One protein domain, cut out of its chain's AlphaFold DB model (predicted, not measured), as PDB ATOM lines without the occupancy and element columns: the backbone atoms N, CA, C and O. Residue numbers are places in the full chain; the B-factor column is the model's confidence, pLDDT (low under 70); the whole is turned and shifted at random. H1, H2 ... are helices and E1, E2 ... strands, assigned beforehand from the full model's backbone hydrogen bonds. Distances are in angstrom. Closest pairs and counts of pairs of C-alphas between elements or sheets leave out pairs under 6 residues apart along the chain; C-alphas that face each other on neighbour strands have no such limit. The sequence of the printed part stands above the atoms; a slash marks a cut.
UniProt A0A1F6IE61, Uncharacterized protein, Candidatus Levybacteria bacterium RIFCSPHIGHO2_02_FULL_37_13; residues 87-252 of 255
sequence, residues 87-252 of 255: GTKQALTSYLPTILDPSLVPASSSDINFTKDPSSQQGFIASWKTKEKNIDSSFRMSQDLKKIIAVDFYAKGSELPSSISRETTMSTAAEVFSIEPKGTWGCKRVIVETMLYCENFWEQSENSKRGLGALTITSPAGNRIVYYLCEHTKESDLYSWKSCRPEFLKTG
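AT A GLANCE: This is residues 87 to 252 of the 255 residues of an uncharacterized protein of Candidatus Levybacteria bacterium RIFCSPHIGHO2_02_FULL_37_13 (UniProt A0A1F6IE61). One broad, twisted sheet of eight antiparallel strands makes the body, with H3 laid slantwise over one face of its E8 and E7 part. H1 and H2 are on the same side as H3, and the last stretch, with H4 and H5, folds back along the other side. The printed part has 166 residues with five named helices and eight named strands, in the order H1 H2 E1 E2 E3 E4 H3 E5 E6 E7 E8 H4 H5; the sheet's order is E1 E2 E3 E4 E8 E7 E6 E5. The class is mixed, helices and strands. The whole is compact, with a radius of gyration of the C-alphas of 15.7 A and spans of 48 by 38 by 28 A.

HOW THE PARTS SIT: The sheet runs, strand beside strand, E1, residues 113 to 116, E2, residues 123 to 129, E3, residues 134 to 141, E4, residues 148 to 156, E8, residues 222 to 233, E7, residues 208 to 219, E6, residues 195 to 205, and E5, residues 186 to 190. E1 and E5 are its edge strands. Its strands' lines turn by 82 degrees from edge to edge. E1 to E4 and E5 to E8 are two meanders, in each of which a strand is the antiparallel neighbour of the one before, and the strands that follow each other in a meander form hairpins. E4 and E8 are antiparallel neighbours at 167 degrees, with N 153 and O 225 at 2.8 A. In the hairpin E7 and E8, N 215 and O 226 are 2.8 A apart; in the hairpin E6 and E7, N 200 and O 212 are 2.8 A apart. Within hydrogen-bond range across their pairs are N 188 and O 197 of E5 and E6 at 2.8 A, N 115 and O 125 of E1 and E2 at 2.8 A, N 126 and O 137 of E2 and E3 at 2.8 A, and N 138 and O 152 of E3 and E4 at 2.8 A. H3, residues 166 to 177, is on the sheet at a height of 8.2 A, over E8 and E7, and only just not over E6, on which 2 of its C-alphas fall. On the local plane it stands at 55 degrees to E7, slantwise to the strands; its closest C-alphas to E8 are those of Ala 173 and Tyr 227, 5.8 A. H1, residues 87 to 94, is on the same face, over none of the strands, at a height of 6.9 A over a local plane fitted to only just enough C-alphas, 6. With H1 and H3 the sheet makes two layers, helices on one face of a sheet. H2, residues 96 to 99, only grazes the sheet and touches H3, which touches it with residues 172 to 176 alone; the closest C-alphas of the two are those of Ile 99 and Thr 172, 6.1 A. H4, residues 241 to 244, only grazes the sheet; its closest C-alphas to E8 are those of Cys 244 and Cys 230, 5.7 A. H5, residues 246 to 251, is not on the sheet and is close to H4 but not clearly touching, with the C-alphas of Lys 242 and Leu 249 6.2 A apart. Every O i to N i+4 pair is within hydrogen-bond range in H1 and H3, H2 and H4 are too short for such a pair, and H5 has 0 of 2, with 3 of 3 O i to N i+3 pairs within range.

IN THESE COORDINATES: E8 is 34.9 A from first to last C-alpha, E7 34.8 A, E6 31.5 A, E4 23.5 A, E3 23.0 A, E2 20.4 A and H3 17.3 A. H1 begins at C-alpha 87, (172.725, 100.372, 133.040). E8 begins at C-alpha 222, (190.566, 116.699, 151.519). H5 ends at C-alpha 251, (199.622, 105.216, 154.350).

THE WHOLE: The C-alphas of Lys 131 and Glu 206 are the two farthest apart, 49.6 A. The printed part has no cut. The link from H2 to E1, residues 100 to 112, is long. The mean pLDDT of the printed part is 71.1; 60 residues are under 70, among them residues 155 to 166 and 232 to 252.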
ATOM      1  N   GLY A  87     173.194 101.149 131.889       63.19
ATOM      2  CA  GLY A  87     172.725 100.372 133.040       63.19
ATOM      3  C   GLY A  87     173.725 100.349 134.202       63.19
ATOM      4  O   GLY A  87     173.335 100.464 135.360       63.19
ATOM      5  N   THR A  88     175.027 100.269 133.911       65.81
ATOM      6  CA  THR A  88     176.080 100.348 134.935       65.81
ATOM      7  C   THR A  88     176.172 101.753 135.529       65.81
ATOM      8  O   THR A  88     176.308 101.877 136.742       65.81
ATOM      9  N   LYS A  89     176.049 102.813 134.717       70.75
ATOM     10  CA  LYS A  89     176.013 104.195 135.228       70.75
ATOM     11  C   LYS A  89     174.831 104.404 136.167       70.75
ATOM     12  O   LYS A  89     175.017 104.908 137.267       70.75
ATOM     13  N   GLN A  90     173.642 103.953 135.772       68.19
ATOM     14  CA  GLN A  90     172.428 104.091 136.574       68.19
ATOM     15  C   GLN A  90     172.513 103.315 137.894       68.19
ATOM     16  O   GLN A  90     172.151 103.852 138.941       68.19
ATOM     17  N   ALA A  91     173.060 102.095 137.865       66.06
ATOM     18  CA  ALA A  91     173.339 101.331 139.077       66.06
ATOM     19  C   ALA A  91     174.301 102.098 139.998       66.06
ATOM     20  O   ALA A  91     173.985 102.308 141.164       66.06
ATOM     21  N   LEU A  92     175.418 102.605 139.467       70.25
ATOM     22  CA  LEU A  92     176.399 103.388 140.228       70.25
ATOM     23  C   LEU A  92     175.783 104.643 140.859       70.25
ATOM     24  O   LEU A  92     176.017 104.912 142.036       70.25
ATOM     25  N   THR A  93     174.958 105.381 140.112       72.62
ATOM     26  CA  THR A  93     174.261 106.567 140.624       72.62
ATOM     27  C   THR A  93     173.273 106.224 141.735       72.62
ATOM     28  O   THR A  93     173.156 106.986 142.691       72.62
ATOM     29  N   SER A  94     172.592 105.076 141.652       72.06
ATOM     30  CA  SER A  94     171.602 104.673 142.658       72.06
ATOM     31  C   SER A  94     172.197 104.429 144.049       72.06
ATOM     32  O   SER A  94     171.480 104.555 145.034       72.06
ATOM     33  N   TYR A  95     173.505 104.161 144.143       70.00
ATOM     34  CA  TYR A  95     174.204 103.973 145.419       70.00
ATOM     35  C   TYR A  95     174.664 105.282 146.070       70.00
ATOM     36  O   TYR A  95     174.989 105.288 147.254       70.00
ATOM     37  N   LEU A  96     174.724 106.396 145.333       75.38
ATOM     38  CA  LEU A  96     175.250 107.657 145.874       75.38
ATOM     39  C   LEU A  96     174.470 108.166 147.102       75.38
ATOM     40  O   LEU A  96     175.134 108.545 148.066       75.38
ATOM     41  N   PRO A  97     173.121 108.132 147.142       73.88
ATOM     42  CA  PRO A  97     172.354 108.596 148.305       73.88
ATOM     43  C   PRO A  97     172.553 107.762 149.575       73.88
ATOM     44  O   PRO A  97     172.366 108.267 150.675       73.88
ATOM     45  N   THR A  98     172.929 106.491 149.432       65.44
ATOM     46  CA  THR A  98     173.236 105.585 150.551       65.44
ATOM     47  C   THR A  98     174.568 105.932 151.222       65.44
ATOM     48  O   THR A  98     174.798 105.625 152.393       65.44
ATOM     49  N   ILE A  99     175.483 106.527 150.457       66.44
ATOM     50  CA  ILE A  99     176.882 106.681 150.858       66.44
ATOM     51  C   ILE A  99     177.220 108.129 151.198       66.44
ATOM     52  O   ILE A  99     178.041 108.394 152.076       66.44
ATOM     53  N   LEU A 100     176.621 109.063 150.470       72.00
ATOM     54  CA  LEU A 100     176.934 110.476 150.551       72.00
ATOM     55  C   LEU A 100     175.804 111.234 151.227       72.00
ATOM     56  O   LEU A 100     174.630 110.899 151.092       72.00
ATOM     57  N   ASP A 101     176.180 112.317 151.901       70.19
ATOM     58  CA  ASP A 101     175.216 113.309 152.355       70.19
ATOM     59  C   ASP A 101     174.361 113.794 151.164       70.19
ATOM     60  O   ASP A 101     174.922 114.032 150.087       70.19
ATOM     61  N   PRO A 102     173.036 113.979 151.327       74.25
ATOM     62  CA  PRO A 102     172.157 114.444 150.256       74.25
ATOM     63  C   PRO A 102     172.633 115.714 149.531       74.25
ATOM     64  O   PRO A 102     172.372 115.869 148.342       74.25
ATOM     65  N   SER A 103     173.356 116.610 150.213       75.31
ATOM     66  CA  SER A 103     173.964 117.817 149.624       75.31
ATOM     67  C   SER A 103     175.080 117.525 148.611       75.31
ATOM     68  O   SER A 103     175.375 118.359 147.750       75.31
ATOM     69  N   LEU A 104     175.690 116.340 148.693       75.81
ATOM     70  CA  LEU A 104     176.791 115.886 147.846       75.81
ATOM     71  C   LEU A 104     176.337 114.945 146.723       75.81
ATOM     72  O   LEU A 104     177.124 114.636 145.823       75.81
ATOM     73  N   VAL A 105     175.080 114.499 146.757       80.12
ATOM     74  CA  VAL A 105     174.479 113.665 145.715       80.12
ATOM     75  C   VAL A 105     174.195 114.537 144.478       80.12
ATOM     76  O   VAL A 105     173.633 115.628 144.607       80.12
ATOM     77  N   PRO A 106     174.582 114.101 143.267       80.31
ATOM     78  CA  PRO A 106     174.260 114.825 142.041       80.31
ATOM     79  C   PRO A 106     172.745 114.838 141.805       80.31
ATOM     80  O   PRO A 106     172.056 113.858 142.084       80.31
ATOM     81  N   ALA A 107     172.223 115.939 141.261       79.19
ATOM     82  CA  ALA A 107     170.786 116.098 141.032       79.19
ATOM     83  C   ALA A 107     170.246 115.125 139.968       79.19
ATOM     84  O   ALA A 107     169.091 114.709 140.041       79.19
ATOM     85  N   SER A 108     171.081 114.756 138.995       79.31
ATOM     86  CA  SER A 108     170.770 113.789 137.946       79.31
ATOM     87  C   SER A 108     171.971 112.892 137.638       79.31
ATOM     88  O   SER A 108     173.126 113.306 137.749       79.31
ATOM     89  N   SER A 109     171.715 111.668 137.163       73.31
ATOM     90  CA  SER A 109     172.762 110.776 136.642       73.31
ATOM     91  C   SER A 109     173.498 111.372 135.437       73.31
ATOM     92  O   SER A 109     174.655 111.030 135.200       73.31
ATOM     93  N   SER A 110     172.857 112.284 134.698       78.88
ATOM     94  CA  SER A 110     173.469 113.025 133.586       78.88
ATOM     95  C   SER A 110     174.556 114.003 134.028       78.88
ATOM     96  O   SER A 110     175.387 114.389 133.210       78.88
ATOM     97  N   ASP A 111     174.564 114.400 135.302       83.06
ATOM     98  CA  ASP A 111     175.534 115.355 135.850       83.06
ATOM     99  C   ASP A 111     176.856 114.673 136.232       83.06
ATOM    100  O   ASP A 111     177.807 115.328 136.667       83.06
ATOM    101  N   ILE A 112     176.911 113.348 136.078       83.88
ATOM    102  CA  ILE A 112     178.062 112.528 136.410       83.88
ATOM    103  C   ILE A 112     178.829 112.202 135.137       83.88
ATOM    104  O   ILE A 112     178.368 111.473 134.255       83.88
ATOM    105  N   ASN A 113     180.056 112.698 135.075       83.94
ATOM    106  CA  ASN A 113     180.993 112.339 134.032       83.94
ATOM    107  C   ASN A 113     181.748 111.068 134.423       83.94
ATOM    108  O   ASN A 113     182.500 111.067 135.398       83.94
ATOM    109  N   PHE A 114     181.574 110.009 133.636       81.62
ATOM    110  CA  PHE A 114     182.266 108.739 133.819       81.62
ATOM    111  C   PHE A 114     183.400 108.585 132.807       81.62
ATOM    112  O   PHE A 114     183.184 108.641 131.596       81.62
ATOM    113  N   THR A 115     184.600 108.303 133.298       79.00
ATOM    114  CA  THR A 115     185.781 108.000 132.491       79.00
ATOM    115  C   THR A 115     186.402 106.681 132.936       79.00
ATOM    116  O   THR A 115     186.180 106.195 134.046       79.00
ATOM    117  N   LYS A 116     187.168 106.045 132.049       74.25
ATOM    118  CA  LYS A 116     187.959 104.870 132.421       74.25
ATOM    119  C   LYS A 116     189.123 105.312 133.300       74.25
ATOM    120  O   LYS A 116     189.808 106.274 132.958       74.25
ATOM    121  N   ASP A 117     189.373 104.587 134.384       73.88
ATOM    122  CA  ASP A 117     190.575 104.793 135.186       73.88
ATOM    123  C   ASP A 117     191.797 104.309 134.381       73.88
ATOM    124  O   ASP A 117     191.900 103.117 134.078       73.88
ATOM    125  N   PRO A 118     192.736 105.194 134.005       66.38
ATOM    126  CA  PRO A 118     193.895 104.800 133.210       66.38
ATOM    127  C   PRO A 118     194.850 103.874 133.976       66.38
ATOM    128  O   PRO A 118     195.628 103.150 133.358       66.38
ATOM    129  N   SER A 119     194.795 103.882 135.311       65.69
ATOM    130  CA  SER A 119     195.655 103.075 136.180       65.69
ATOM    131  C   SER A 119     195.104 101.672 136.453       65.69
ATOM    132  O   SER A 119     195.814 100.825 136.997       65.69
ATOM    133  N   SER A 120     193.855 101.401 136.058       65.62
ATOM    134  CA  SER A 120     193.161 100.155 136.365       65.62
ATOM    135  C   SER A 120     192.446  99.600 135.142       65.62
ATOM    136  O   SER A 120     191.612 100.248 134.518       65.62
ATOM    137  N   GLN A 121     192.701  98.327 134.831       65.38
ATOM    138  CA  GLN A 121     191.948  97.646 133.780       65.38
ATOM    139  C   GLN A 121     190.464  97.484 134.133       65.38
ATOM    140  O   GLN A 121     189.668  97.311 133.230       65.38
ATOM    141  N   GLN A 122     190.073  97.557 135.405       67.88
ATOM    142  CA  GLN A 122     188.694  97.325 135.871       67.88
ATOM    143  C   GLN A 122     188.138  98.535 136.635       67.88
ATOM    144  O   GLN A 122     187.200  98.403 137.422       67.88
ATOM    145  N   GLY A 123     188.774  99.696 136.474       73.06
ATOM    146  CA  GLY A 123     188.454 100.908 137.212       73.06
ATOM    147  C   GLY A 123     187.754 101.947 136.350       73.06
ATOM    148  O   GLY A 123     188.036 102.093 135.159       73.06
ATOM    149  N   PHE A 124     186.880 102.708 136.989       76.75
ATOM    150  CA  PHE A 124     186.219 103.868 136.421       76.75
ATOM    151  C   PHE A 124     186.323 105.034 137.386       76.75
ATOM    152  O   PHE A 124     186.275 104.849 138.600       76.75
ATOM    153  N   ILE A 125     186.441 106.233 136.841       80.44
ATOM    154  CA  ILE A 125     186.380 107.471 137.600       80.44
ATOM    155  C   ILE A 125     185.047 108.123 137.262       80.44
ATOM    156  O   ILE A 125     184.721 108.307 136.091       80.44
ATOM    157  N   ALA A 126     184.266 108.455 138.276       82.69
ATOM    158  CA  ALA A 126     183.094 109.298 138.145       82.69
ATOM    159  C   ALA A 126     183.406 110.656 138.762       82.69
ATOM    160  O   ALA A 126     184.004 110.730 139.830       82.69
ATOM    161  N   SER A 127     182.999 111.732 138.110       84.38
ATOM    162  CA  SER A 127     183.185 113.086 138.623       84.38
ATOM    163  C   SER A 127     181.908 113.877 138.421       84.38
ATOM    164  O   SER A 127     181.280 113.786 137.366       84.38
ATOM    165  N   TRP A 128     181.496 114.628 139.432       87.25
ATOM    166  CA  TRP A 128     180.347 115.520 139.335       87.25
ATOM    167  C   TRP A 128     180.565 116.760 140.183       87.25
ATOM    168  O   TRP A 128     181.392 116.807 141.100       87.25
ATOM    169  N   LYS A 129     179.804 117.796 139.853       83.81
ATOM    170  CA  LYS A 129     179.833 119.065 140.563       83.81
ATOM    171  C   LYS A 129     178.539 119.241 141.338       83.81
ATOM    172  O   LYS A 129     177.449 119.119 140.792       83.81
ATOM    173  N   THR A 130     178.678 119.552 142.613       77.19
ATOM    174  CA  THR A 130     177.583 119.960 143.494       77.19
ATOM    175  C   THR A 130     177.570 121.485 143.590       77.19
ATOM    176  O   THR A 130     178.473 122.165 143.088       77.19
ATOM    177  N   LYS A 131     176.559 122.049 144.257       69.38
ATOM    178  CA  LYS A 131     176.514 123.497 144.533       69.38
ATOM    179  C   LYS A 131     177.720 123.970 145.346       69.38
ATOM    180  O   LYS A 131     178.124 125.119 145.217       69.38
ATOM    181  N   GLU A 132     178.290 123.079 146.149       66.38
ATOM    182  CA  GLU A 132     179.340 123.413 147.104       66.38
ATOM    183  C   GLU A 132     180.732 122.984 146.621       66.38
ATOM    184  O   GLU A 132     181.723 123.632 146.950       66.38
ATOM    185  N   LYS A 133     180.837 121.863 145.892       75.50
ATOM    186  CA  LYS A 133     182.099 121.116 145.726       75.50
ATOM    187  C   LYS A 133     182.163 120.327 144.420       75.50
ATOM    188  O   LYS A 133     181.141 119.884 143.898       75.50
ATOM    189  N   ASN A 134     183.380 120.063 143.951       79.38
ATOM    190  CA  ASN A 134     183.631 119.017 142.958       79.38
ATOM    191  C   ASN A 134     183.917 117.706 143.694       79.38
ATOM    192  O   ASN A 134     184.789 117.675 144.569       79.38
ATOM    193  N   ILE A 135     183.187 116.655 143.338       80.25
ATOM    194  CA  ILE A 135     183.370 115.314 143.877       80.25
ATOM    195  C   ILE A 135     183.972 114.442 142.784       80.25
ATOM    196  O   ILE A 135     183.435 114.360 141.679       80.25
ATOM    197  N   ASP A 136     185.079 113.793 143.122       80.88
ATOM    198  CA  ASP A 136     185.685 112.742 142.321       80.88
ATOM    199  C   ASP A 136     185.440 111.409 143.038       80.88
ATOM    200  O   ASP A 136     185.542 111.308 144.261       80.88
ATOM    201  N   SER A 137     185.123 110.365 142.287       78.25
ATOM    202  CA  SER A 137     184.946 109.020 142.810       78.25
ATOM    203  C   SER A 137     185.627 108.001 141.912       78.25
ATOM    204  O   SER A 137     185.581 108.111 140.692       78.25
ATOM    205  N   SER A 138     186.266 107.001 142.511       81.06
ATOM    206  CA  SER A 138     186.818 105.855 141.796       81.06
ATOM    207  C   SER A 138     186.031 104.602 142.157       81.06
ATOM    208  O   SER A 138     185.828 104.280 143.326       81.06
ATOM    209  N   PHE A 139     185.604 103.878 141.133       77.12
ATOM    210  CA  PHE A 139     184.907 102.609 141.235       77.12
ATOM    211  C   PHE A 139     185.790 101.517 140.656       77.12
ATOM    212  O   PHE A 139     186.344 101.669 139.568       77.12
ATOM    213  N   ARG A 140     185.887 100.382 141.345       75.00
ATOM    214  CA  ARG A 140     186.495  99.163 140.803       75.00
ATOM    215  C   ARG A 140     185.434  98.091 140.670       75.00
ATOM    216  O   ARG A 140     184.695  97.818 141.615       75.00
ATOM    217  N   MET A 141     185.398  97.479 139.498       71.88
ATOM    218  CA  MET A 141     184.509  96.378 139.164       71.88
ATOM    219  C   MET A 141     185.210  95.030 139.363       71.88
ATOM    220  O   MET A 141     186.436  94.939 139.324       71.88
ATOM    221  N   SER A 142     184.424  93.973 139.538       67.12
ATOM    222  CA  SER A 142     184.872  92.589 139.405       67.12
ATOM    223  C   SER A 142     185.394  92.308 137.991       67.12
ATOM    224  O   SER A 142     185.091  93.030 137.041       67.12
ATOM    225  N   GLN A 143     186.162  91.227 137.831       66.12
ATOM    226  CA  GLN A 143     186.757  90.857 136.539       66.12
ATOM    227  C   GLN A 143     185.715  90.617 135.434       66.12
ATOM    228  O   GLN A 143     185.983  90.882 134.268       66.12
ATOM    229  N   ASP A 144     184.522  90.151 135.808       61.41
ATOM    230  CA  ASP A 144     183.384  89.937 134.908       61.41
ATOM    231  C   ASP A 144     182.545  91.205 134.659       61.41
ATOM    232  O   ASP A 144     181.549  91.143 133.941       61.41
ATOM    233  N   LEU A 145     182.934  92.345 135.245       64.50
ATOM    234  CA  LEU A 145     182.263  93.644 135.148       64.50
ATOM    235  C   LEU A 145     180.787  93.629 135.582       64.50
ATOM    236  O   LEU A 145     180.005  94.474 135.147       64.50
ATOM    237  N   LYS A 146     180.390  92.699 136.458       65.69
ATOM    238  CA  LYS A 146     179.005  92.609 136.953       65.69
ATOM    239  C   LYS A 146     178.794  93.223 138.327       65.69
ATOM    240  O   LYS A 146     177.658  93.528 138.675       65.69
ATOM    241  N   LYS A 147     179.850  93.361 139.129       68.50
ATOM    242  CA  LYS A 147     179.749  93.797 140.525       68.50
ATOM    243  C   LYS A 147     180.777  94.867 140.835       68.50
ATOM    244  O   LYS A 147     181.909  94.800 140.369       68.50
ATOM    245  N   ILE A 148     180.393  95.817 141.672       71.94
ATOM    246  CA  ILE A 148     181.324  96.772 142.264       71.94
ATOM    247  C   ILE A 148     182.038  96.056 143.410       71.94
ATOM    248  O   ILE A 148     181.396  95.422 144.245       71.94
ATOM    249  N   ILE A 149     183.364  96.137 143.438       71.19
ATOM    250  CA  ILE A 149     184.199  95.546 144.494       71.19
ATOM    251  C   ILE A 149     184.911  96.611 145.323       71.19
ATOM    252  O   ILE A 149     185.357  96.334 146.431       71.19
ATOM    253  N   ALA A 150     185.005  97.841 144.825       76.88
ATOM    254  CA  ALA A 150     185.434  98.963 145.638       76.88
ATOM    255  C   ALA A 150     184.849 100.274 145.130       76.88
ATOM    256  O   ALA A 150     184.700 100.468 143.923       76.88
ATOM    257  N   VAL A 151     184.593 101.174 146.069       77.00
ATOM    258  CA  VAL A 151     184.184 102.549 145.815       77.00
ATOM    259  C   VAL A 151     185.025 103.470 146.674       77.00
ATOM    260  O   VAL A 151     185.323 103.162 147.824       77.00
ATOM    261  N   ASP A 152     185.423 104.588 146.102       78.38
ATOM    262  CA  ASP A 152     186.256 105.599 146.720       78.38
ATOM    263  C   ASP A 152     185.687 106.969 146.379       78.38
ATOM    264  O   ASP A 152     185.435 107.241 145.209       78.38
ATOM    265  N   PHE A 153     185.462 107.814 147.373       76.75
ATOM    266  CA  PHE A 153     184.957 109.171 147.219       76.75
ATOM    267  C   PHE A 153     185.988 110.154 147.734       76.75
ATOM    268  O   PHE A 153     186.514 109.989 148.834       76.75
ATOM    269  N   TYR A 154     186.222 111.206 146.964       75.81
ATOM    270  CA  TYR A 154     187.158 112.264 147.278       75.81
ATOM    271  C   TYR A 154     186.529 113.630 146.991       75.81
ATOM    272  O   TYR A 154     186.057 113.902 145.886       75.81
ATOM    273  N   ALA A 155     186.546 114.504 147.996       68.62
ATOM    274  CA  ALA A 155     186.137 115.896 147.857       68.62
ATOM    275  C   ALA A 155     187.368 116.801 147.994       68.62
ATOM    276  O   ALA A 155     188.013 116.837 149.045       68.62
ATOM    277  N   LYS A 156     187.697 117.555 146.939       61.03
ATOM    278  CA  LYS A 156     188.795 118.534 146.981       61.03
ATOM    279  C   LYS A 156     188.394 119.754 147.814       61.03
ATOM    280  O   LYS A 156     187.357 120.362 147.561       61.03
ATOM    281  N   GLY A 157     189.257 120.157 148.747       52.06
ATOM    282  CA  GLY A 157     189.232 121.499 149.346       52.06
ATOM    283  C   GLY A 157     188.200 121.754 150.448       52.06
ATOM    284  O   GLY A 157     187.939 122.910 150.757       52.06
ATOM    285  N   SER A 158     187.600 120.721 151.044       50.53
ATOM    286  CA  SER A 158     186.755 120.872 152.241       50.53
ATOM    287  C   SER A 158     186.535 119.535 152.946       50.53
ATOM    288  O   SER A 158     186.714 118.472 152.348       50.53
ATOM    289  N   GLU A 159     186.115 119.585 154.210       52.50
ATOM    290  CA  GLU A 159     185.712 118.391 154.947       52.50
ATOM    291  C   GLU A 159     184.478 117.752 154.271       52.50
ATOM    292  O   GLU A 159     183.469 118.423 154.028       52.50
ATOM    293  N   LEU A 160     184.540 116.457 153.940       56.91
ATOM    294  CA  LEU A 160     183.330 115.620 153.923       56.91
ATOM    295  C   LEU A 160     182.762 115.674 155.348       56.91
ATOM    296  O   LEU A 160     183.583 115.604 156.269       56.91
ATOM    297  N   PRO A 161     181.436 115.837 155.543       50.56
ATOM    298  CA  PRO A 161     180.843 116.073 156.856       50.56
ATOM    299  C   PRO A 161     181.463 115.141 157.898       50.56
ATOM    300  O   PRO A 161     181.500 113.920 157.736       50.56
ATOM    301  N   SER A 162     182.039 115.760 158.925       44.59
ATOM    302  CA  SER A 162     183.043 115.226 159.846       44.59
ATOM    303  C   SER A 162     182.505 114.199 160.853       44.59
ATOM    304  O   SER A 162     182.948 114.130 161.996       44.59
ATOM    305  N   SER A 163     181.569 113.342 160.448       50.62
ATOM    306  CA  SER A 163     181.022 112.308 161.330       50.62
ATOM    307  C   SER A 163     180.447 111.105 160.585       50.62
ATOM    308  O   SER A 163     179.329 110.675 160.856       50.62
ATOM    309  N   ILE A 164     181.224 110.470 159.702       58.03
ATOM    310  CA  ILE A 164     180.922 109.062 159.416       58.03
ATOM    311  C   ILE A 164     181.303 108.278 160.667       58.03
ATOM    312  O   ILE A 164     182.472 107.991 160.931       58.03
ATOM    313  N   SER A 165     180.293 108.028 161.498       65.88
ATOM    314  CA  SER A 165     180.428 107.225 162.704       65.88
ATOM    315  C   SER A 165     180.868 105.804 162.344       65.88
ATOM    316  O   SER A 165     180.790 105.372 161.186       65.88
ATOM    317  N   ARG A 166     181.329 105.053 163.344       69.62
ATOM    318  CA  ARG A 166     181.643 103.632 163.168       69.62
ATOM    319  C   ARG A 166     180.413 102.885 162.653       69.62
ATOM    320  O   ARG A 166     180.514 102.101 161.717       69.62
ATOM    321  N   GLU A 167     179.262 103.180 163.235       72.75
ATOM    322  CA  GLU A 167     177.976 102.565 162.941       72.75
ATOM    323  C   GLU A 167     177.551 102.858 161.498       72.75
ATOM    324  O   GLU A 167     177.255 101.926 160.754       72.75
ATOM    325  N   THR A 168     177.634 104.123 161.071       72.81
ATOM    326  CA  THR A 168     177.351 104.549 159.689       72.81
ATOM    327  C   THR A 168     178.306 103.887 158.697       72.81
ATOM    328  O   THR A 168     177.892 103.374 157.666       72.81
ATOM    329  N   THR A 169     179.598 103.835 159.024       72.81
ATOM    330  CA  THR A 169     180.621 103.182 158.192       72.81
ATOM    331  C   THR A 169     180.282 101.706 157.950       72.81
ATOM    332  O   THR A 169     180.360 101.218 156.822       72.81
ATOM    333  N   MET A 170     179.888 101.001 159.013       76.06
ATOM    334  CA  MET A 170     179.534  99.582 158.975       76.06
ATOM    335  C   MET A 170     178.247  99.332 158.180       76.06
ATOM    336  O   MET A 170     178.221  98.428 157.343       76.06
ATOM    337  N   SER A 171     177.194 100.121 158.422       72.31
ATOM    338  CA  SER A 171     175.905  99.963 157.738       72.31
ATOM    339  C   SER A 171     176.015 100.276 156.249       72.31
ATOM    340  O   SER A 171     175.574  99.478 155.425       72.31
ATOM    341  N   THR A 172     176.683 101.376 155.892       75.25
ATOM    342  CA  THR A 172     176.861 101.778 154.494       75.25
ATOM    343  C   THR A 172     177.652 100.728 153.723       75.25
ATOM    344  O   THR A 172     177.244 100.358 152.631       75.25
ATOM    345  N   ALA A 173     178.733 100.169 154.287       77.31
ATOM    346  CA  ALA A 173     179.504  99.119 153.616       77.31
ATOM    347  C   ALA A 173     178.644  97.893 153.256       77.31
ATOM    348  O   ALA A 173     178.734  97.382 152.142       77.31
ATOM    349  N   ALA A 174     177.799  97.431 154.181       75.00
ATOM    350  CA  ALA A 174     176.885  96.318 153.929       75.00
ATOM    351  C   ALA A 174     175.860  96.654 152.831       75.00
ATOM    352  O   ALA A 174     175.587  95.821 151.965       75.00
ATOM    353  N   GLU A 175     175.340  97.883 152.830       74.50
ATOM    354  CA  GLU A 175     174.347  98.355 151.863       74.50
ATOM    355  C   GLU A 175     174.931  98.515 150.452       74.50
ATOM    356  O   GLU A 175     174.373  97.961 149.502       74.50
ATOM    357  N   VAL A 176     176.103  99.161 150.316       72.88
ATOM    358  CA  VAL A 176     176.809  99.362 149.030       72.88
ATOM    359  C   VAL A 176     176.965  98.051 148.276       72.88
ATOM    360  O   VAL A 176     176.721  97.982 147.073       72.88
ATOM    361  N   PHE A 177     177.390  97.002 148.977       77.56
ATOM    362  CA  PHE A 177     177.635  95.710 148.348       77.56
ATOM    363  C   PHE A 177     176.442  94.760 148.443       77.56
ATOM    364  O   PHE A 177     176.523  93.653 147.910       77.56
ATOM    365  N   SER A 178     175.352  95.182 149.093       77.69
ATOM    366  CA  SER A 178     174.158  94.374 149.364       77.69
ATOM    367  C   SER A 178     174.515  93.013 149.976       77.69
ATOM    368  O   SER A 178     174.067  91.959 149.522       77.69
ATOM    369  N   ILE A 179     175.396  93.032 150.978       81.12
ATOM    370  CA  ILE A 179     175.905  91.841 151.661       81.12
ATOM    371  C   ILE A 179     175.706  92.004 153.154       81.12
ATOM    372  O   ILE A 179     176.192  92.959 153.755       81.12
ATOM    373  N   GLU A 180     175.077  91.004 153.757       83.62
ATOM    374  CA  GLU A 180     174.994  90.900 155.203       83.62
ATOM    375  C   GLU A 180     176.330  90.383 155.776       83.62
ATOM    376  O   GLU A 180     176.764  89.274 155.427       83.62
ATOM    377  N   PRO A 181     177.026  91.174 156.614       84.12
ATOM    378  CA  PRO A 181     178.263  90.744 157.248       84.12
ATOM    379  C   PRO A 181     177.992  89.619 158.252       84.12
ATOM    380  O   PRO A 181     177.081  89.714 159.068       84.12
ATOM    381  N   LYS A 182     178.817  88.568 158.223       85.69
ATOM    382  CA  LYS A 182     178.658  87.391 159.103       85.69
ATOM    383  C   LYS A 182     179.673  87.319 160.241       85.69
ATOM    384  O   LYS A 182     179.510  86.523 161.160       85.69
ATOM    385  N   GLY A 183     180.750  88.092 160.151       80.69
ATOM    386  CA  GLY A 183     181.773  88.176 161.184       80.69
ATOM    387  C   GLY A 183     181.485  89.291 162.183       80.69
ATOM    388  O   GLY A 183     180.456  89.968 162.140       80.69
ATOM    389  N   THR A 184     182.444  89.534 163.069       82.62
ATOM    390  CA  THR A 184     182.452  90.705 163.950       82.62
ATOM    391  C   THR A 184     183.221  91.850 163.310       82.62
ATOM    392  O   THR A 184     184.307  91.643 162.767       82.62
ATOM    393  N   TRP A 185     182.698  93.069 163.428       83.56
ATOM    394  CA  TRP A 185     183.388  94.254 162.932       83.56
ATOM    395  C   TRP A 185     184.578  94.631 163.822       83.56
ATOM    396  O   TRP A 185     184.399  95.030 164.975       83.56
ATOM    397  N   GLY A 186     185.787  94.567 163.272       83.88
ATOM    398  CA  GLY A 186     186.996  95.134 163.856       83.88
ATOM    399  C   GLY A 186     187.186  96.563 163.365       83.88
ATOM    400  O   GLY A 186     187.358  96.778 162.171       83.88
ATOM    401  N   CYS A 187     187.159  97.545 164.268       80.62
ATOM    402  CA  CYS A 187     187.407  98.937 163.902       80.62
ATOM    403  C   CYS A 187     188.569  99.525 164.690       80.62
ATOM    404  O   CYS A 187     188.704  99.283 165.890       80.62
ATOM    405  N   LYS A 188     189.389 100.323 164.011       77.06
ATOM    406  CA  LYS A 188     190.558 101.002 164.562       77.06
ATOM    407  C   LYS A 188     190.549 102.463 164.133       77.06
ATOM    408  O   LYS A 188     190.207 102.787 162.997       77.06
ATOM    409  N   ARG A 189     190.952 103.347 165.043       73.31
ATOM    410  CA  ARG A 189     191.223 104.752 164.733       73.31
ATOM    411  C   ARG A 189     192.734 104.945 164.682       73.31
ATOM    412  O   ARG A 189     193.410 104.665 165.668       73.31
ATOM    413  N   VAL A 190     193.254 105.421 163.556       67.44
ATOM    414  CA  VAL A 190     194.678 105.736 163.391       67.44
ATOM    415  C   VAL A 190     194.842 107.243 163.557       67.44
ATOM    416  O   VAL A 190     194.363 108.034 162.747       67.44
ATOM    417  N   ILE A 191     195.477 107.634 164.663       55.88
ATOM    418  CA  ILE A 191     195.510 109.026 165.144       55.88
ATOM    419  C   ILE A 191     196.335 109.932 164.218       55.88
ATOM    420  O   ILE A 191     195.990 111.096 164.053       55.88
ATOM    421  N   VAL A 192     197.376 109.397 163.569       54.56
ATOM    422  CA  VAL A 192     198.328 110.178 162.755       54.56
ATOM    423  C   VAL A 192     197.697 110.742 161.469       54.56
ATOM    424  O   VAL A 192     198.146 111.770 160.977       54.56
ATOM    425  N   GLU A 193     196.615 110.138 160.970       56.12
ATOM    426  CA  GLU A 193     195.915 110.574 159.747       56.12
ATOM    427  C   GLU A 193     194.418 110.850 159.979       56.12
ATOM    428  O   GLU A 193     193.630 110.885 159.033       56.12
ATOM    429  N   THR A 194     193.981 111.011 161.240       70.50
ATOM    430  CA  THR A 194     192.549 111.148 161.598       70.50
ATOM    431  C   THR A 194     191.664 110.108 160.899       70.50
ATOM    432  O   THR A 194     190.552 110.384 160.452       70.50
ATOM    433  N   MET A 195     192.187 108.889 160.788       75.06
ATOM    434  CA  MET A 195     191.622 107.842 159.959       75.06
ATOM    435  C   MET A 195     190.757 106.909 160.807       75.06
ATOM    436  O   MET A 195     191.188 106.438 161.863       75.06
ATOM    437  N   LEU A 196     189.544 106.616 160.339       77.75
ATOM    438  CA  LEU A 196     188.685 105.570 160.893       77.75
ATOM    439  C   LEU A 196     188.654 104.395 159.926       77.75
ATOM    440  O   LEU A 196     188.292 104.547 158.763       77.75
ATOM    441  N   TYR A 197     189.006 103.225 160.432       79.81
ATOM    442  CA  TYR A 197     189.063 101.992 159.675       79.81
ATOM    443  C   TYR A 197     188.149 100.944 160.310       79.81
ATOM    444  O   TYR A 197     188.189 100.765 161.526       79.81
ATOM    445  N   CYS A 198     187.352 100.248 159.501       82.19
ATOM    446  CA  CYS A 198     186.446  99.187 159.932       82.19
ATOM    447  C   CYS A 198     186.452  98.022 158.944       82.19
ATOM    448  O   CYS A 198     186.308  98.232 157.744       82.19
ATOM    449  N   GLU A 199     186.531  96.792 159.447       85.00
ATOM    450  CA  GLU A 199     186.459  95.569 158.645       85.00
ATOM    451  C   GLU A 199     185.624  94.475 159.290       85.00
ATOM    452  O   GLU A 199     185.550  94.364 160.510       85.00
ATOM    453  N   ASN A 200     185.043  93.627 158.454       86.12
ATOM    454  CA  ASN A 200     184.335  92.427 158.847       86.12
ATOM    455  C   ASN A 200     184.706  91.309 157.882       86.12
ATOM    456  O   ASN A 200     184.375  91.390 156.703       86.12
ATOM    457  N   PHE A 201     185.390  90.284 158.383       83.88
ATOM    458  CA  PHE A 201     185.779  89.116 157.601       83.88
ATOM    459  C   PHE A 201     185.096  87.865 158.138       83.88
ATOM    460  O   PHE A 201     184.972  87.679 159.349       83.88
ATOM    461  N   TRP A 202     184.695  86.983 157.229       82.00
ATOM    462  CA  TRP A 202     184.116  85.687 157.551       82.00
ATOM    463  C   TRP A 202     184.555  84.622 156.548       82.00
ATOM    464  O   TRP A 202     184.935  84.917 155.413       82.00
ATOM    465  N   GLU A 203     184.499  83.366 156.978       83.50
ATOM    466  CA  GLU A 203     184.708  82.218 156.096       83.50
ATOM    467  C   GLU A 203     183.496  82.073 155.165       83.50
ATOM    468  O   GLU A 203     182.346  82.016 155.609       83.50
ATOM    469  N   GLN A 204     183.753  82.047 153.860       82.44
ATOM    470  CA  GLN A 204     182.747  81.868 152.813       82.44
ATOM    471  C   GLN A 204     182.710  80.410 152.326       82.44
ATOM    472  O   GLN A 204     181.636  79.905 152.003       82.44
ATOM    473  N   SER A 205     183.858  79.728 152.306       80.56
ATOM    474  CA  SER A 205     183.992  78.284 152.083       80.56
ATOM    475  C   SER A 205     185.242  77.752 152.793       80.56
ATOM    476  O   SER A 205     186.020  78.534 153.329       80.56
ATOM    477  N   GLU A 206     185.464  76.432 152.776       72.44
ATOM    478  CA  GLU A 206     186.602  75.767 153.443       72.44
ATOM    479  C   GLU A 206     187.963  76.429 153.149       72.44
ATOM    480  O   GLU A 206     188.818  76.533 154.033       72.44
ATOM    481  N   ASN A 207     188.104  76.961 151.928       73.19
ATOM    482  CA  ASN A 207     189.309  77.610 151.427       73.19
ATOM    483  C   ASN A 207     189.078  79.046 150.951       73.19
ATOM    484  O   ASN A 207     189.894  79.546 150.178       73.19
ATOM    485  N   SER A 208     188.002  79.724 151.362       76.19
ATOM    486  CA  SER A 208     187.801  81.128 150.994       76.19
ATOM    487  C   SER A 208     187.248  81.971 152.129       76.19
ATOM    488  O   SER A 208     186.315  81.582 152.829       76.19
ATOM    489  N   LYS A 209     187.795  83.179 152.249       76.31
ATOM    490  CA  LYS A 209     187.291  84.222 153.133       76.31
ATOM    491  C   LYS A 209     186.745  85.365 152.312       76.31
ATOM    492  O   LYS A 209     187.303  85.749 151.285       76.31
ATOM    493  N   ARG A 210     185.673  85.946 152.827       83.44
ATOM    494  CA  ARG A 210     185.064  87.152 152.295       83.44
ATOM    495  C   ARG A 210     185.127  88.240 153.347       83.44
ATOM    496  O   ARG A 210     185.059  87.957 154.542       83.44
ATOM    497  N   GLY A 211     185.300  89.474 152.904       84.25
ATOM    498  CA  GLY A 211     185.411  90.615 153.788       84.25
ATOM    499  C   GLY A 211     184.764  91.858 153.223       84.25
ATOM    500  O   GLY A 211     184.850  92.134 152.028       84.25
ATOM    501  N   LEU A 212     184.150  92.615 154.117       85.56
ATOM    502  CA  LEU A 212     183.718  93.980 153.887       85.56
ATOM    503  C   LEU A 212     184.615  94.901 154.687       85.56
ATOM    504  O   LEU A 212     185.002  94.579 155.812       85.56
ATOM    505  N   GLY A 213     184.911  96.065 154.140       83.56
ATOM    506  CA  GLY A 213     185.555  97.086 154.932       83.56
ATOM    507  C   GLY A 213     185.334  98.475 154.397       83.56
ATOM    508  O   GLY A 213     184.868  98.690 153.275       83.56
ATOM    509  N   ALA A 214     185.643  99.418 155.267       81.75
ATOM    510  CA  ALA A 214     185.478 100.816 155.000       81.75
ATOM    511  C   ALA A 214     186.516 101.645 155.749       81.75
ATOM    512  O   ALA A 214     187.021 101.271 156.812       81.75
ATOM    513  N   LEU A 215     186.856 102.767 155.137       80.06
ATOM    514  CA  LEU A 215     187.963 103.613 155.522       80.06
ATOM    515  C   LEU A 215     187.560 105.062 155.310       80.06
ATOM    516  O   LEU A 215     187.195 105.444 154.205       80.06
ATOM    517  N   THR A 216     187.680 105.872 156.351       78.06
ATOM    518  CA  THR A 216     187.570 107.326 156.256       78.06
ATOM    519  C   THR A 216     188.934 107.919 156.552       78.06
ATOM    520  O   THR A 216     189.524 107.601 157.582       78.06
ATOM    521  N   ILE A 217     189.437 108.760 155.655       76.56
ATOM    522  CA  ILE A 217     190.691 109.496 155.803       76.56
ATOM    523  C   ILE A 217     190.346 110.977 155.796       76.56
ATOM    524  O   ILE A 217     189.729 111.464 154.848       76.56
ATOM    525  N   THR A 218     190.777 111.691 156.825       72.94
ATOM    526  CA  THR A 218     190.659 113.147 156.898       72.94
ATOM    527  C   THR A 218     192.059 113.718 156.743       72.94
ATOM    528  O   THR A 218     192.969 113.351 157.479       72.94
ATOM    529  N   SER A 219     192.269 114.577 155.749       68.94
ATOM    530  CA  SER A 219     193.580 115.174 155.488       68.94
ATOM    531  C   SER A 219     193.439 116.637 155.068       68.94
ATOM    532  O   SER A 219     192.390 117.019 154.545       68.94
ATOM    533  N   PRO A 220     194.498 117.458 155.189       64.44
ATOM    534  CA  PRO A 220     194.488 118.826 154.667       64.44
ATOM    535  C   PRO A 220     194.209 118.908 153.156       64.44
ATOM    536  O   PRO A 220     193.709 119.918 152.671       64.44
ATOM    537  N   ALA A 221     194.514 117.845 152.401       64.81
ATOM    538  CA  ALA A 221     194.247 117.754 150.965       64.81
ATOM    539  C   ALA A 221     192.783 117.392 150.637       64.81
ATOM    540  O   ALA A 221     192.405 117.373 149.463       64.81
ATOM    541  N   GLY A 222     191.962 117.103 151.647       67.31
ATOM    542  CA  GLY A 222     190.566 116.699 151.519       67.31
ATOM    543  C   GLY A 222     190.264 115.400 152.261       67.31
ATOM    544  O   GLY A 222     191.167 114.661 152.673       67.31
ATOM    545  N   ASN A 223     188.970 115.126 152.403       72.81
ATOM    546  CA  ASN A 223     188.486 113.899 153.019       72.81
ATOM    547  C   ASN A 223     188.243 112.841 151.946       72.81
ATOM    548  O   ASN A 223     187.829 113.146 150.822       72.81
ATOM    549  N   ARG A 224     188.490 111.589 152.317       76.94
ATOM    550  CA  ARG A 224     188.326 110.430 151.454       76.94
ATOM    551  C   ARG A 224     187.562 109.340 152.183       76.94
ATOM    552  O   ARG A 224     187.880 109.040 153.332       76.94
ATOM    553  N   ILE A 225     186.590 108.738 151.513       78.81
ATOM    554  CA  ILE A 225     185.836 107.601 152.044       78.81
ATOM    555  C   ILE A 225     185.968 106.457 151.063       78.81
ATOM    556  O   ILE A 225     185.701 106.619 149.877       78.81
ATOM    557  N   VAL A 226     186.353 105.291 151.557       79.56
ATOM    558  CA  VAL A 226     186.509 104.094 150.743       79.56
ATOM    559  C   VAL A 226     185.675 102.978 151.333       79.56
ATOM    560  O   VAL A 226     185.792 102.695 152.518       79.56
ATOM    561  N   TYR A 227     184.912 102.297 150.487       81.56
ATOM    562  CA  TYR A 227     184.241 101.037 150.781       81.56
ATOM    563  C   TYR A 227     184.821  99.953 149.881       81.56
ATOM    564  O   TYR A 227     185.100 100.193 148.702       81.56
ATOM    565  N   TYR A 228     185.022  98.752 150.407       81.69
ATOM    566  CA  TYR A 228     185.520  97.637 149.611       81.69
ATOM    567  C   TYR A 228     184.908  96.303 150.028       81.69
ATOM    568  O   TYR A 228     184.631  96.041 151.198       81.69
ATOM    569  N   LEU A 229     184.749  95.454 149.022       81.19
ATOM    570  CA  LEU A 229     184.415  94.051 149.116       81.19
ATOM    571  C   LEU A 229     185.625  93.248 148.657       81.19
ATOM    572  O   LEU A 229     186.240  93.528 147.629       81.19
ATOM    573  N   CYS A 230     185.939  92.221 149.423       76.94
ATOM    574  CA  CYS A 230     187.120  91.415 149.240       76.94
ATOM    575  C   CYS A 230     186.758  89.937 149.329       76.94
ATOM    576  O   CYS A 230     185.987  89.537 150.198       76.94
ATOM    577  N   GLU A 231     187.306  89.126 148.434       76.56
ATOM    578  CA  GLU A 231     187.175  87.674 148.464       76.56
ATOM    579  C   GLU A 231     188.522  87.074 148.086       76.56
ATOM    580  O   GLU A 231     189.127  87.456 147.082       76.56
ATOM    581  N   HIS A 232     189.017  86.170 148.920       69.75
ATOM    582  CA  HIS A 232     190.335  85.583 148.761       69.75
ATOM    583  C   HIS A 232     190.299  84.097 149.100       69.75
ATOM    584  O   HIS A 232     189.519  83.648 149.943       69.75
ATOM    585  N   THR A 233     191.192  83.337 148.469       62.25
ATOM    586  CA  THR A 233     191.467  81.954 148.845       62.25
ATOM    587  C   THR A 233     192.400  81.912 150.061       62.25
ATOM    588  O   THR A 233     193.241  82.792 150.259       62.25
ATOM    589  N   LYS A 234     192.233  80.915 150.930       55.75
ATOM    590  CA  LYS A 234     192.838  80.801 152.273       55.75
ATOM    591  C   LYS A 234     194.363  80.575 152.291       55.75
ATOM    592  O   LYS A 234     194.928  80.318 153.341       55.75
ATOM    593  N   GLU A 235     195.057  80.713 151.164       50.94
ATOM    594  CA  GLU A 235     196.486  80.387 151.006       50.94
ATOM    595  C   GLU A 235     197.467  81.363 151.712       50.94
ATOM    596  O   GLU A 235     198.664  81.323 151.447       50.94
ATOM    597  N   SER A 236     197.010  82.264 152.593       49.53
ATOM    598  CA  SER A 236     197.877  83.237 153.277       49.53
ATOM    599  C   SER A 236     197.503  83.394 154.749       49.53
ATOM    600  O   SER A 236     196.339  83.606 155.068       49.53
ATOM    601  N   ASP A 237     198.492  83.357 155.642       43.81
ATOM    602  CA  ASP A 237     198.300  83.533 157.092       43.81
ATOM    603  C   ASP A 237     198.215  85.014 157.519       43.81
ATOM    604  O   ASP A 237     197.862  85.334 158.653       43.81
ATOM    605  N   LEU A 238     198.503  85.952 156.607       45.72
ATOM    606  CA  LEU A 238     198.484  87.399 156.850       45.72
ATOM    607  C   LEU A 238     197.160  88.018 156.371       45.72
ATOM    608  O   LEU A 238     197.139  88.890 155.503       45.72
ATOM    609  N   TYR A 239     196.029  87.567 156.914       57.06
ATOM    610  CA  TYR A 239     194.722  88.129 156.550       57.06
ATOM    611  C   TYR A 239     194.411  89.407 157.334       57.06
ATOM    612  O   TYR A 239     194.037  89.366 158.502       57.06
ATOM    613  N   SER A 240     194.540  90.551 156.663       54.88
ATOM    614  CA  SER A 240     194.020  91.863 157.088       54.88
ATOM    615  C   SER A 240     193.657  92.680 155.839       54.88
ATOM    616  O   SER A 240     193.973  92.245 154.728       54.88
ATOM    617  N   TRP A 241     193.065  93.878 155.971       54.72
ATOM    618  CA  TRP A 241     192.884  94.825 154.844       54.72
ATOM    619  C   TRP A 241     194.084  94.980 153.914       54.72
ATOM    620  O   TRP A 241     193.902  95.319 152.745       54.72
ATOM    621  N   LYS A 242     195.298  94.748 154.422       54.62
ATOM    622  CA  LYS A 242     196.549  94.797 153.663       54.62
ATOM    623  C   LYS A 242     196.485  93.950 152.388       54.62
ATOM    624  O   LYS A 242     197.086  94.327 151.389       54.62
ATOM    625  N   SER A 243     195.724  92.856 152.412       53.19
ATOM    626  CA  SER A 243     195.520  91.959 151.267       53.19
ATOM    627  C   SER A 243     194.461  92.476 150.287       53.19
ATOM    628  O   SER A 243     194.587  92.283 149.081       53.19
ATOM    629  N   CYS A 244     193.454  93.193 150.790       59.41
ATOM    630  CA  CYS A 244     192.329  93.686 149.995       59.41
ATOM    631  C   CYS A 244     192.632  95.010 149.284       59.41
ATOM    632  O   CYS A 244     192.099  95.278 148.207       59.41
ATOM    633  N   ARG A 245     193.477  95.855 149.885       61.00
ATOM    634  CA  ARG A 245     193.897  97.154 149.343       61.00
ATOM    635  C   ARG A 245     195.358  97.432 149.734       61.00
ATOM    636  O   ARG A 245     195.619  98.238 150.631       61.00
ATOM    637  N   PRO A 246     196.331  96.768 149.087       53.62
ATOM    638  CA  PRO A 246     197.751  96.903 149.413       53.62
ATOM    639  C   PRO A 246     198.283  98.327 149.210       53.62
ATOM    640  O   PRO A 246     199.260  98.715 149.842       53.62
ATOM    641  N   GLU A 247     197.636  99.155 148.389       50.72
ATOM    642  CA  GLU A 247     197.933 100.586 148.290       50.72
ATOM    643  C   GLU A 247     197.805 101.341 149.627       50.72
ATOM    644  O   GLU A 247     198.515 102.325 149.825       50.72
ATOM    645  N   PHE A 248     196.993 100.854 150.572       51.50
ATOM    646  CA  PHE A 248     196.866 101.431 151.915       51.50
ATOM    647  C   PHE A 248     198.022 101.049 152.849       51.50
ATOM    648  O   PHE A 248     198.191 101.642 153.907       51.50
ATOM    649  N   LEU A 249     198.883 100.098 152.471       47.19
ATOM    650  CA  LEU A 249     200.119  99.832 153.222       47.19
ATOM    651  C   LEU A 249     201.062 101.039 153.192       47.19
ATOM    652  O   LEU A 249     201.864 101.224 154.104       47.19
ATOM    653  N   LYS A 250     200.960 101.863 152.143       43.78
ATOM    654  CA  LYS A 250     201.780 103.063 151.965       43.78
ATOM    655  C   LYS A 250     201.348 104.225 152.862       43.78
ATOM    656  O   LYS A 250     202.154 105.122 153.066       43.78
ATOM    657  N   THR A 251     200.130 104.198 153.411       43.25
ATOM    658  CA  THR A 251     199.622 105.216 154.350       43.25
ATOM    659  C   THR A 251     199.965 104.886 155.809       43.25
ATOM    660  O   THR A 251     199.415 105.458 156.738       43.25
ATOM    661  N   GLY A 252     200.875 103.933 156.050       34.22
ATOM    662  CA  GLY A 252     201.442 103.706 157.385       34.22
ATOM    663  C   GLY A 252     200.493 103.069 158.402       34.22
ATOM    664  O   GLY A 252     200.809 103.035 159.588       34.22
TER     665      GLY A 252